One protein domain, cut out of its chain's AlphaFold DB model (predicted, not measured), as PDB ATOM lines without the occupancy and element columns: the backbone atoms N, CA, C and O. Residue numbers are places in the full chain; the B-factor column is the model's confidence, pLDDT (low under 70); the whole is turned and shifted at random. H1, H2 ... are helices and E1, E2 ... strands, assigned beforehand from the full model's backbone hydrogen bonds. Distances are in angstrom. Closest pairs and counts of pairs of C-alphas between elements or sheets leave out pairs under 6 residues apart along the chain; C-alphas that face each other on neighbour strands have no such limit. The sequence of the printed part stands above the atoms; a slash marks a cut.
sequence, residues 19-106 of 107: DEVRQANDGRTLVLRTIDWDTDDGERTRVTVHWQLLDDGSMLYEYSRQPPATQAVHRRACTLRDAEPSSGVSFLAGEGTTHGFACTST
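Overview. This is residues 19 to 106 of the 107 residues of an uncharacterized protein of Stenotrophomonas sp. SAU14A_NAIMI4_5 (UniProt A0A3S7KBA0). A strongly twisted antiparallel sheet, built on the long hairpin E2 and E3, has helix H1 packed across one face, and a small two-strand ribbon, E5 and E7, packs on that helix. The short strands E4 and E6 continue the sheet beyond one end of E3, and a long loop, residues 92 to 102, leads from E6 back to E7. The printed part has 88 residues, with one named helix and seven named strands in the order E1 E2 E3 E4 H1 E5 E6 E7. The larger sheet has the order E1 - E2 - E3 - E4 - E6, both sheets are antiparallel, and the class is mixed, helices and strands. The whole is compact and rounded, with a radius of gyration of the C-alphas of 12.8 A and spans of 35 by 27 by 24 A.

Along the chain. E1, residues 19 to 23, begins with C-alpha 19 at (102.967, 124.771, 72.799) and is 13.4 A long. E2, residues 29 to 38, measures 26.4 A and bends by 55 degrees at residue 35. E3, residues 44 to 53, measures 26.0 A, and E4, residues 59 to 62, 10.2 A. H1, residues 68 to 79, runs 16.4 A from C-alpha 68 at (96.547, 125.937, 90.209). E5, residues 83 to 85, E6, residues 89 to 91, and E7, residues 103 to 105, are short; C-alpha 105 is at (106.976, 108.710, 98.747).

Arrangement. E1 to E4 form a meander, each strand the antiparallel neighbour of the one before. In the hairpin E1 and E2, N 20 and O 32 are 2.9 A apart, within hydrogen-bond range. In the hairpin E2 and E3, N 37 and O 45 are 2.8 A apart and N 53 and O 29 2.9 A. The pairing is staggered: E3 pairs with E2 over residues 44 to 52 and with E4 over residues 52 to 53, where N 60 and O 52 are 2.8 A apart. E4 and the edge strand E6 have N 61 and O 90 at 2.8 A. H1 is on this sheet at a height of 8.9 A and lies over E3, across the strands at 74 degrees to E3 on the local plane; its closest C-alpha pair with E3 is Thr 70 and Val 47, 5.7 A. The closest C-alphas of H1 and E5 are those of Cys 78 and Glu 84, 5.1 A apart. E5 and E7 are antiparallel, with N 104 and O 84 at 2.9 A. In H1 every O i to N i+4 pair is within hydrogen-bond range.

Size, cuts and confidence. The two C-alphas farthest apart, those of Gly 27 and Asp 41, are 37.2 A apart. The printed part has no cut. The link from E6 to E7, 11 residues, is long, and the other links are tight. The mean pLDDT of the printed part is 87.5; residues 93 to 100 and residue 106 are under 70.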
ATOM      1  N   ASP A  19     101.902 124.029  72.129       89.56
ATOM      2  CA  ASP A  19     102.967 124.771  72.799       89.56
ATOM      3  C   ASP A  19     102.912 126.264  72.461       89.56
ATOM      4  O   ASP A  19     102.824 126.657  71.296       89.56
ATOM      5  N   GLU A  20     103.043 127.095  73.491       92.81
ATOM      6  CA  GLU A  20     103.265 128.537  73.394       92.81
ATOM      7  C   GLU A  20     104.568 128.890  74.119       92.81
ATOM      8  O   GLU A  20     104.790 128.461  75.249       92.81
ATOM      9  N   VAL A  21     105.428 129.701  73.501       93.81
ATOM     10  CA  VAL A  21     106.630 130.229  74.162       93.81
ATOM     11  C   VAL A  21     106.346 131.633  74.674       93.81
ATOM     12  O   VAL A  21     105.917 132.499  73.911       93.81
ATOM     13  N   ARG A  22     106.613 131.879  75.959       94.75
ATOM     14  CA  ARG A  22     106.332 133.161  76.613       94.75
ATOM     15  C   ARG A  22     107.437 133.561  77.579       94.75
ATOM     16  O   ARG A  22     107.985 132.718  78.276       94.75
ATOM     17  N   GLN A  23     107.698 134.862  77.685       96.06
ATOM     18  CA  GLN A  23     108.524 135.405  78.763       96.06
ATOM     19  C   GLN A  23     107.701 135.618  80.037       96.06
ATOM     20  O   GLN A  23     106.650 136.261  80.010       96.06
ATOM     21  N   ALA A  24     108.168 135.070  81.155       91.06
ATOM     22  CA  ALA A  24     107.593 135.310  82.471       91.06
ATOM     23  C   ALA A  24     108.050 136.659  83.048       91.06
ATOM     24  O   ALA A  24     109.094 137.196  82.688       91.06
ATOM     25  N   ASN A  25     107.289 137.181  84.013       90.38
ATOM     26  CA  ASN A  25     107.595 138.454  84.679       90.38
ATOM     27  C   ASN A  25     108.932 138.443  85.442       90.38
ATOM     28  O   ASN A  25     109.485 139.499  85.719       90.38
ATOM     29  N   ASP A  26     109.433 137.258  85.797       90.62
ATOM     30  CA  ASP A  26     110.725 137.059  86.458       90.62
ATOM     31  C   ASP A  26     111.885 136.836  85.466       90.62
ATOM     32  O   ASP A  26     112.982 136.466  85.877       90.62
ATOM     33  N   GLY A  27     111.657 137.075  84.169       92.38
ATOM     34  CA  GLY A  27     112.672 137.021  83.113       92.38
ATOM     35  C   GLY A  27     112.942 135.627  82.548       92.38
ATOM     36  O   GLY A  27     113.803 135.481  81.683       92.38
ATOM     37  N   ARG A  28     112.229 134.598  83.017       94.44
ATOM     38  CA  ARG A  28     112.382 133.230  82.512       94.44
ATOM     39  C   ARG A  28     111.623 133.026  81.207       94.44
ATOM     40  O   ARG A  28     110.435 133.344  81.126       94.44
ATOM     41  N   THR A  29     112.265 132.353  80.257       96.50
ATOM     42  CA  THR A  29     111.584 131.816  79.079       96.50
ATOM     43  C   THR A  29     110.801 130.573  79.479       96.50
ATOM     44  O   THR A  29     111.361 129.618  80.019       96.50
ATOM     45  N   LEU A  30     109.497 130.579  79.223       95.38
ATOM     46  CA  LEU A  30     108.617 129.449  79.471       95.38
ATOM     47  C   LEU A  30     108.134 128.833  78.162       95.38
ATOM     48  O   LEU A  30     107.793 129.559  77.228       95.38
ATOM     49  N   VAL A  31     108.005 127.507  78.139       93.25
ATOM     50  CA  VAL A  31     107.129 126.806  77.193       93.25
ATOM     51  C   VAL A  31     105.884 126.367  77.947       93.25
ATOM     52  O   VAL A  31     105.940 125.601  78.911       93.25
ATOM     53  N   LEU A  32     104.750 126.890  77.512       93.56
ATOM     54  CA  LEU A  32     103.427 126.571  78.006       93.56
ATOM     55  C   LEU A  32     102.865 125.471  77.124       93.56
ATOM     56  O   LEU A  32     102.473 125.725  75.989       93.56
ATOM     57  N   ARG A  33     102.813 124.256  77.656       91.25
ATOM     58  CA  ARG A  33     102.313 123.093  76.932       91.25
ATOM     59  C   ARG A  33     100.919 122.740  77.423       91.25
ATOM     60  O   ARG A  33     100.760 122.288  78.554       91.25
ATOM     61  N   THR A  34      99.912 122.936  76.583       91.31
ATOM     62  CA  THR A  34      98.550 122.469  76.852       91.31
ATOM     63  C   THR A  34      98.401 121.029  76.383       91.31
ATOM     64  O   THR A  34      98.623 120.742  75.210       91.31
ATOM     65  N   ILE A  35      98.031 120.137  77.298       89.62
ATOM     66  CA  ILE A  35      97.880 118.693  77.077       89.62
ATOM     67  C   ILE A  35      96.630 118.179  77.778       89.62
ATOM     68  O   ILE A  35      96.131 118.802  78.714       89.62
ATOM     69  N   ASP A  36      96.176 117.005  77.362       90.62
ATOM     70  CA  ASP A  36      95.261 116.198  78.155       90.62
ATOM     71  C   ASP A  36      96.105 115.284  79.060       90.62
ATOM     72  O   ASP A  36      96.931 114.510  78.575       90.62
ATOM     73  N   TRP A  37      95.968 115.440  80.376       89.31
ATOM     74  CA  TRP A  37      96.668 114.637  81.375       89.31
ATOM     75  C   TRP A  37      95.745 113.521  81.857       89.31
ATOM     76  O   TRP A  37      94.713 113.796  82.472       89.31
ATOM     77  N   ASP A  38      96.153 112.279  81.594       89.94
ATOM     78  CA  ASP A  38      95.488 111.061  82.064       89.94
ATOM     79  C   ASP A  38      96.039 110.636  83.436       89.94
ATOM     80  O   ASP A  38      97.257 110.527  83.616       89.94
ATOM     81  N   THR A  39      95.162 110.428  84.417       89.50
ATOM     82  CA  THR A  39      95.520 109.904  85.745       89.50
ATOM     83  C   THR A  39      95.186 108.418  85.875       89.50
ATOM     84  O   THR A  39      94.369 107.882  85.129       89.50
ATOM     85  N   ASP A  40      95.829 107.733  86.828       88.69
ATOM     86  CA  ASP A  40      95.737 106.269  86.987       88.69
ATOM     87  C   ASP A  40      94.310 105.780  87.340       88.69
ATOM     88  O   ASP A  40      93.999 104.599  87.208       88.69
ATOM     89  N   ASP A  41      93.417 106.688  87.740       92.50
ATOM     90  CA  ASP A  41      91.989 106.443  87.970       92.50
ATOM     91  C   ASP A  41      91.106 106.642  86.721       92.50
ATOM     92  O   ASP A  41      89.880 106.573  86.811       92.50
ATOM     93  N   GLY A  42      91.713 106.856  85.551       91.88
ATOM     94  CA  GLY A  42      91.031 106.954  84.260       91.88
ATOM     95  C   GLY A  42      90.469 108.337  83.929       91.88
ATOM     96  O   GLY A  42      89.873 108.504  82.864       91.88
ATOM     97  N   GLU A  43      90.660 109.332  84.797       92.12
ATOM     98  CA  GLU A  43      90.263 110.707  84.500       92.12
ATOM     99  C   GLU A  43      91.239 111.394  83.543       92.12
ATOM    100  O   GLU A  43      92.458 111.247  83.641       92.12
ATOM    101  N   ARG A  44      90.678 112.207  82.643       92.56
ATOM    102  CA  ARG A  44      91.420 112.992  81.653       92.56
ATOM    103  C   ARG A  44      91.146 114.469  81.859       92.56
ATOM    104  O   ARG A  44      90.026 114.931  81.649       92.56
ATOM    105  N   THR A  45      92.172 115.232  82.224       92.25
ATOM    106  CA  THR A  45      92.039 116.676  82.469       92.25
ATOM    107  C   THR A  45      92.918 117.481  81.524       92.25
ATOM    108  O   THR A  45      94.131 117.285  81.478       92.25
ATOM    109  N   ARG A  46      92.325 118.440  80.803       92.31
ATOM    110  CA  ARG A  46      93.084 119.385  79.978       92.31
ATOM    111  C   ARG A  46      93.759 120.432  80.861       92.31
ATOM    112  O   ARG A  46      93.083 121.172  81.573       92.31
ATOM    113  N   VAL A  47      95.085 120.501  80.808       92.00
ATOM    114  CA  VAL A  47      95.903 121.401  81.634       92.00
ATOM    115  C   VAL A  47      96.989 122.074  80.810       92.00
ATOM    116  O   VAL A  47      97.416 121.551  79.784       92.00
ATOM    117  N   THR A  48      97.477 123.216  81.291       93.06
ATOM    118  CA  THR A  48      98.669 123.876  80.752       93.06
ATOM    119  C   THR A  48      99.831 123.681  81.718       93.06
ATOM    120  O   THR A  48      99.791 124.135  82.863       93.06
ATOM    121  N   VAL A  49     100.876 123.004  81.258       92.56
ATOM    122  CA  VAL A  49     102.120 122.803  82.000       92.56
ATOM    123  C   VAL A  49     103.077 123.944  81.682       92.56
ATOM    124  O   VAL A  49     103.273 124.291  80.517       92.56
ATOM    125  N   HIS A  50     103.670 124.534  82.714       93.56
ATOM    126  CA  HIS A  50     104.706 125.550  82.584       93.56
ATOM    127  C   HIS A  50     106.082 124.899  82.708       93.56
ATOM    128  O   HIS A  50     106.485 124.492  83.798       93.56
ATOM    129  N   TRP A  51     106.815 124.859  81.605       92.31
ATOM    130  CA  TRP A  51     108.213 124.450  81.572       92.31
ATOM    131  C   TRP A  51     109.104 125.677  81.508       92.31
ATOM    132  O   TRP A  51     108.854 126.559  80.691       92.31
ATOM    133  N   GLN A  52     110.156 125.731  82.314       93.75
ATOM    134  CA  GLN A  52     111.224 126.700  82.111       93.75
ATOM    135  C   GLN A  52     112.196 126.157  81.062       93.75
ATOM    136  O   GLN A  52     112.782 125.096  81.263       93.75
ATOM    137  N   LEU A  53     112.370 126.896  79.967       92.81
ATOM    138  CA  LEU A  53     113.389 126.616  78.961       92.81
ATOM    139  C   LEU A  53     114.723 127.201  79.438       92.81
ATOM    140  O   LEU A  53     114.808 128.403  79.704       92.81
ATOM    141  N   LEU A  54     115.738 126.351  79.577       92.31
ATOM    142  CA  LEU A  54     117.105 126.752  79.913       92.31
ATOM    143  C   LEU A  54     117.931 127.015  78.645       92.31
ATOM    144  O   LEU A  54     117.556 126.605  77.545       92.31
ATOM    145  N   ASP A  55     119.073 127.686  78.804       90.44
ATOM    146  CA  ASP A  55     119.955 128.080  77.692       90.44
ATOM    147  C   ASP A  55     120.532 126.878  76.924       90.44
ATOM    148  O   ASP A  55     120.840 126.981  75.739       90.44
ATOM    149  N   ASP A  56     120.652 125.726  77.588       89.00
ATOM    150  CA  ASP A  56     121.092 124.460  76.992       89.00
ATOM    151  C   ASP A  56     119.964 123.697  76.268       89.00
ATOM    152  O   ASP A  56     120.181 122.596  75.761       89.00
ATOM    153  N   GLY A  57     118.761 124.276  76.209       87.75
ATOM    154  CA  GLY A  57     117.575 123.685  75.593       87.75
ATOM    155  C   GLY A  57     116.824 122.700  76.488       87.75
ATOM    156  O   GLY A  57     115.802 122.154  76.064       87.75
ATOM    157  N   SER A  58     117.290 122.461  77.716       86.94
ATOM    158  CA  SER A  58     116.576 121.609  78.662       86.94
ATOM    159  C   SER A  58     115.316 122.291  79.203       86.94
ATOM    160  O   SER A  58     115.187 123.517  79.243       86.94
ATOM    161  N   MET A  59     114.358 121.457  79.605       89.38
ATOM    162  CA  MET A  59     113.031 121.878  80.042       89.38
ATOM    163  C   MET A  59     112.840 121.493  81.503       89.38
ATOM    164  O   MET A  59     112.733 120.310  81.829       89.38
ATOM    165  N   LEU A  60     112.789 122.491  82.379       91.44
ATOM    166  CA  LEU A  60     112.664 122.313  83.821       91.44
ATOM    167  C   LEU A  60     111.203 122.441  84.265       91.44
ATOM    168  O   LEU A  60     110.505 123.397  83.919       91.44
ATOM    169  N   TYR A  61     110.763 121.483  85.072       91.94
ATOM    170  CA  TYR A  61     109.487 121.464  85.775       91.94
ATOM    171  C   TYR A  61     109.699 121.747  87.260       91.94
ATOM    172  O   TYR A  61     110.540 121.134  87.913       91.94
ATOM    173  N   GLU A  62     108.887 122.646  87.804       93.19
ATOM    174  CA  GLU A  62     108.801 122.906  89.239       93.19
ATOM    175  C   GLU A  62     107.323 122.958  89.631       93.19
ATOM    176  O   GLU A  62     106.559 123.754  89.071       93.19
ATOM    177  N   TYR A  63     106.917 122.113  90.585       93.31
ATOM    178  CA  TYR A  63     105.522 121.986  91.021       93.31
ATOM    179  C   TYR A  63     104.936 123.323  91.496       93.31
ATOM    180  O   TYR A  63     103.856 123.733  91.065       93.31
ATOM    181  N   SER A  64     105.688 124.037  92.335       94.06
ATOM    182  CA  SER A  64     105.285 125.305  92.963       94.06
ATOM    183  C   SER A  64     104.954 126.409  91.947       94.06
ATOM    184  O   SER A  64     104.206 127.338  92.255       94.06
ATOM    185  N   ARG A  65     105.493 126.305  90.723       93.50
ATOM    186  CA  ARG A  65     105.356 127.298  89.646       93.50
ATOM    187  C   ARG A  65     104.314 126.924  88.598       93.50
ATOM    188  O   ARG A  65     104.117 127.674  87.636       93.50
ATOM    189  N   GLN A  66     103.647 125.787  88.773       94.19
ATOM    190  CA  GLN A  66     102.554 125.387  87.903       94.19
ATOM    191  C   GLN A  66     101.283 126.198  88.186       94.19
ATOM    192  O   GLN A  66     101.069 126.631  89.322       94.19
ATOM    193  N   PRO A  67     100.396 126.374  87.193       94.00
ATOM    194  CA  PRO A  67      99.057 126.901  87.426       94.00
ATOM    195  C   PRO A  67      98.277 126.064  88.453       94.00
ATOM    196  O   PRO A  67      98.470 124.846  88.504       94.00
ATOM    197  N   PRO A  68      97.331 126.661  89.205       96.25
ATOM    198  CA  PRO A  68      96.547 125.937  90.209       96.25
ATOM    199  C   PRO A  68      95.856 124.670  89.683       96.25
ATOM    200  O   PRO A  68      95.861 123.644  90.358       96.25
ATOM    201  N   ALA A  69      95.318 124.705  88.457       94.31
ATOM    202  CA  ALA A  69      94.690 123.538  87.831       94.31
ATOM    203  C   ALA A  69      95.689 122.386  87.615       94.31
ATOM    204  O   ALA A  69      95.414 121.241  87.963       94.31
ATOM    205  N   THR A  70      96.884 122.698  87.115       94.69
ATOM    206  CA  THR A  70      97.961 121.724  86.901       94.69
ATOM    207  C   THR A  70      98.490 121.176  88.229       94.69
ATOM    208  O   THR A  70      98.724 119.975  88.343       94.69
ATOM    209  N   GLN A  71      98.601 122.017  89.266       96.19
ATOM    210  CA  GLN A  71      98.973 121.566  90.613       96.19
ATOM    211  C   GLN A  71      97.952 120.589  91.208       96.19
ATOM    212  O   GLN A  71      98.340 119.648  91.902       96.19
ATOM    213  N   ALA A  72      96.658 120.812  90.964       96.12
ATOM    214  CA  ALA A  72      95.593 119.942  91.453       96.12
ATOM    215  C   ALA A  72      95.646 118.554  90.796       96.12
ATOM    216  O   ALA A  72      95.579 117.545  91.500       96.12
ATOM    217  N   VAL A  73      95.839 118.500  89.473       95.06
ATOM    218  CA  VAL A  73      95.979 117.231  88.738       95.06
ATOM    219  C   VAL A  73      97.245 116.485  89.157       95.06
ATOM    220  O   VAL A  73      97.174 115.288  89.419       95.06
ATOM    221  N   HIS A  74      98.382 117.173  89.309       94.19
ATOM    222  CA  HIS A  74      99.618 116.539  89.788       94.19
ATOM    223  C   HIS A  74      99.462 115.988  91.210       94.19
ATOM    224  O   HIS A  74      99.832 114.844  91.458       94.19
ATOM    225  N   ARG A  75      98.841 116.743  92.129       95.25
ATOM    226  CA  ARG A  75      98.569 116.256  93.491       95.25
ATOM    227  C   ARG A  75      97.744 114.976  93.465       95.25
ATOM    228  O   ARG A  75      98.168 113.984  94.037       95.25
ATOM    229  N   ARG A  76      96.630 114.976  92.727       94.38
ATOM    230  CA  ARG A  76      95.795 113.783  92.539       94.38
ATOM    231  C   ARG A  76      96.605 112.609  91.981       94.38
ATOM    232  O   ARG A  76      96.532 111.517  92.534       94.38
ATOM    233  N   ALA A  77      97.389 112.838  90.927       92.31
ATOM    234  CA  ALA A  77      98.215 111.809  90.300       92.31
ATOM    235  C   ALA A  77      99.216 111.177  91.282       92.31
ATOM    236  O   ALA A  77      99.431 109.970  91.234       92.31
ATOM    237  N   CYS A  78      99.809 111.967  92.183       92.75
ATOM    238  CA  CYS A  78     100.690 111.436  93.224       92.75
ATOM    239  C   CYS A  78      99.918 110.729  94.346       92.75
ATOM    240  O   CYS A  78     100.342 109.655  94.765       92.75
ATOM    241  N   THR A  79      98.772 111.260  94.781       94.19
ATOM    242  CA  THR A  79      97.941 110.631  95.824       94.19
ATOM    243  C   THR A  79      97.467 109.235  95.416       94.19
ATOM    244  O   THR A  79      97.442 108.337  96.248       94.19
ATOM    245  N   LEU A  80      97.166 109.011  94.130       91.62
ATOM    246  CA  LEU A  80      96.831 107.680  93.593       91.62
ATOM    247  C   LEU A  80      97.977 106.656  93.716       91.62
ATOM    248  O   LEU A  80      97.760 105.466  93.508       91.62
ATOM    249  N   ARG A  81      99.189 107.117  94.037       90.06
ATOM    250  CA  ARG A  81     100.413 106.322  94.201       90.06
ATOM    251  C   ARG A  81     100.941 106.367  95.638       90.06
ATOM    252  O   ARG A  81     102.134 106.153  95.838       90.06
ATOM    253  N   ASP A  82     100.086 106.717  96.605       92.62
ATOM    254  CA  ASP A  82     100.441 106.895  98.022       92.62
ATOM    255  C   ASP A  82     101.641 107.848  98.230       92.62
ATOM    256  O   ASP A  82     102.490 107.671  99.110       92.62
ATOM    257  N   ALA A  83     101.729 108.870  97.376       93.00
ATOM    258  CA  ALA A  83     102.835 109.812  97.304       93.00
ATOM    259  C   ALA A  83     102.341 111.265  97.252       93.00
ATOM    260  O   ALA A  83     101.167 111.547  97.010       93.00
ATOM    261  N   GLU A  84     103.274 112.204  97.387       93.88
ATOM    262  CA  GLU A  84     103.026 113.641  97.232       93.88
ATOM    263  C   GLU A  84     103.862 114.220  96.079       93.88
ATOM    264  O   GLU A  84     104.886 113.636  95.699       93.88
ATOM    265  N   PRO A  85     103.462 115.365  95.494       92.12
ATOM    266  CA  PRO A  85     104.298 116.088  94.544       92.12
ATOM    267  C   PRO A  85     105.687 116.374  95.121       92.12
ATOM    268  O   PRO A  85     105.813 116.908  96.224       92.12
ATOM    269  N   SER A  86     106.735 116.069  94.352       89.56
ATOM    270  CA  SER A  86     108.096 116.454  94.732       89.56
ATOM    271  C   SER A  86     108.207 117.977  94.837       89.56
ATOM    272  O   SER A  86     107.763 118.702  93.945       89.56
ATOM    273  N   SER A  87     108.846 118.470  95.901       83.75
ATOM    274  CA  SER A  87     109.167 119.896  96.058       83.75
ATOM    275  C   SER A  87     110.401 120.330  95.259       83.75
ATOM    276  O   SER A  87     110.738 121.512  95.252       83.75
ATOM    277  N   GLY A  88     111.115 119.378  94.652       83.38
ATOM    278  CA  GLY A  88     112.294 119.633  93.834       83.38
ATOM    279  C   GLY A  88     111.961 120.014  92.394       83.38
ATOM    280  O   GLY A  88     110.802 120.148  91.998       83.38
ATOM    281  N   VAL A  89     113.018 120.155  91.599       83.56
ATOM    282  CA  VAL A  89     112.914 120.327  90.149       83.56
ATOM    283  C   VAL A  89     113.067 118.981  89.450       83.56
ATOM    284  O   VAL A  89     113.846 118.129  89.885       83.56
ATOM    285  N   SER A  90     112.343 118.797  88.357       82.69
ATOM    286  CA  SER A  90     112.507 117.667  87.445       82.69
ATOM    287  C   SER A  90     112.723 118.176  86.026       82.69
ATOM    288  O   SER A  90     112.350 119.297  85.690       82.69
ATOM    289  N   PHE A  91     113.361 117.368  85.187       81.81
ATOM    290  CA  PHE A  91     113.594 117.711  83.790       81.81
ATOM    291  C   PHE A  91     112.682 116.883  82.899       81.81
ATOM    292  O   PHE A  91     112.451 115.699  83.163       81.81
ATOM    293  N   LEU A  92     112.199 117.485  81.816       72.38
ATOM    294  CA  LEU A  92     111.671 116.700  80.712       72.38
ATOM    295  C   LEU A  92     112.847 115.955  80.074       72.38
ATOM    296  O   LEU A  92     113.734 116.579  79.491       72.38
ATOM    297  N   ALA A  93     112.878 114.634  80.213       59.03
ATOM    298  CA  ALA A  93     113.930 113.800  79.652       59.03
ATOM    299  C   ALA A  93     113.316 112.666  78.823       59.03
ATOM    300  O   ALA A  93     112.541 111.868  79.341       59.03
ATOM    301  N   GLY A  94     113.707 112.580  77.548       48.50
ATOM    302  CA  GLY A  94     113.310 111.520  76.615       48.50
ATOM    303  C   GLY A  94     112.250 111.937  75.587       48.50
ATOM    304  O   GLY A  94     111.353 112.731  75.873       48.50
ATOM    305  N   GLU A  95     112.350 111.382  74.378       37.81
ATOM    306  CA  GLU A  95     111.345 111.533  73.321       37.81
ATOM    307  C   GLU A  95     109.986 110.992  73.803       37.81
ATOM    308  O   GLU A  95     109.913 109.918  74.395       37.81
ATOM    309  N   GLY A  96     108.907 111.750  73.600       42.94
ATOM    310  CA  GLY A  96     107.561 111.339  74.014       42.94
ATOM    311  C   GLY A  96     107.242 111.501  75.504       42.94
ATOM    312  O   GLY A  96     106.127 111.173  75.909       42.94
ATOM    313  N   THR A  97     108.147 112.049  76.330       56.25
ATOM    314  CA  THR A  97     107.748 112.461  77.684       56.25
ATOM    315  C   THR A  97     106.802 113.658  77.613       56.25
ATOM    316  O   THR A  97     107.081 114.684  76.992       56.25
ATOM    317  N   THR A  98     105.638 113.510  78.235       55.72
ATOM    318  CA  THR A  98     104.544 114.490  78.180       55.72
ATOM    319  C   THR A  98     104.441 115.334  79.444       55.72
ATOM    320  O   THR A  98     103.981 116.472  79.370       55.72
ATOM    321  N   HIS A  99     104.884 114.812  80.593       61.97
ATOM    322  CA  HIS A  99     104.562 115.424  81.884       61.97
ATOM    323  C   HIS A  99     105.777 115.740  82.769       61.97
ATOM    324  O   HIS A  99     105.692 116.688  83.540       61.97
ATOM    325  N   GLY A 100     106.874 114.965  82.676       69.38
ATOM    326  CA  GLY A 100     108.129 115.103  83.448       69.38
ATOM    327  C   GLY A 100     107.983 115.457  84.936       69.38
ATOM    328  O   GLY A 100     108.895 116.044  85.508       69.38
ATOM    329  N   PHE A 101     106.848 115.124  85.562       79.94
ATOM    330  CA  PHE A 101     106.582 115.366  86.977       79.94
ATOM    331  C   PHE A 101     107.211 114.267  87.826       79.94
ATOM    332  O   PHE A 101     107.359 113.125  87.389       79.94
ATOM    333  N   ALA A 102     107.523 114.603  89.072       86.88
ATOM    334  CA  ALA A 102     107.988 113.649  90.062       86.88
ATOM    335  C   ALA A 102     107.021 113.605  91.249       86.88
ATOM    336  O   ALA A 102     106.514 114.639  91.696       86.88
ATOM    337  N   CYS A 103     106.793 112.401  91.760       90.25
ATOM    338  CA  CYS A 103     106.183 112.172  93.062       90.25
ATOM    339  C   CYS A 103     107.263 111.636  94.002       90.25
ATOM    340  O   CYS A 103     108.155 110.903  93.571       90.25
ATOM    341  N   THR A 104     107.183 111.991  95.273       89.81
ATOM    342  CA  THR A 104     108.039 111.451  96.329       89.81
ATOM    343  C   THR A 104     107.175 110.697  97.317       89.81
ATOM    344  O   THR A 104     106.113 111.191  97.699       89.81
ATOM    345  N   SER A 105     107.630 109.511  97.717       80.25
ATOM    346  CA  SER A 105     106.976 108.710  98.747       80.25
ATOM    347  C   SER A 105     106.744 109.556  99.991       80.25
ATOM    348  O   SER A 105     107.645 110.264 100.448       80.25
ATOM    349  N   THR A 106     105.538 109.471 100.530       61.69
ATOM    350  CA  THR A 106     105.257 109.983 101.867       61.69
ATOM    351  C   THR A 106     106.037 109.114 102.873       61.69
ATOM    352  O   THR A 106     106.069 107.898 102.670       61.69
TER     353      THR A 106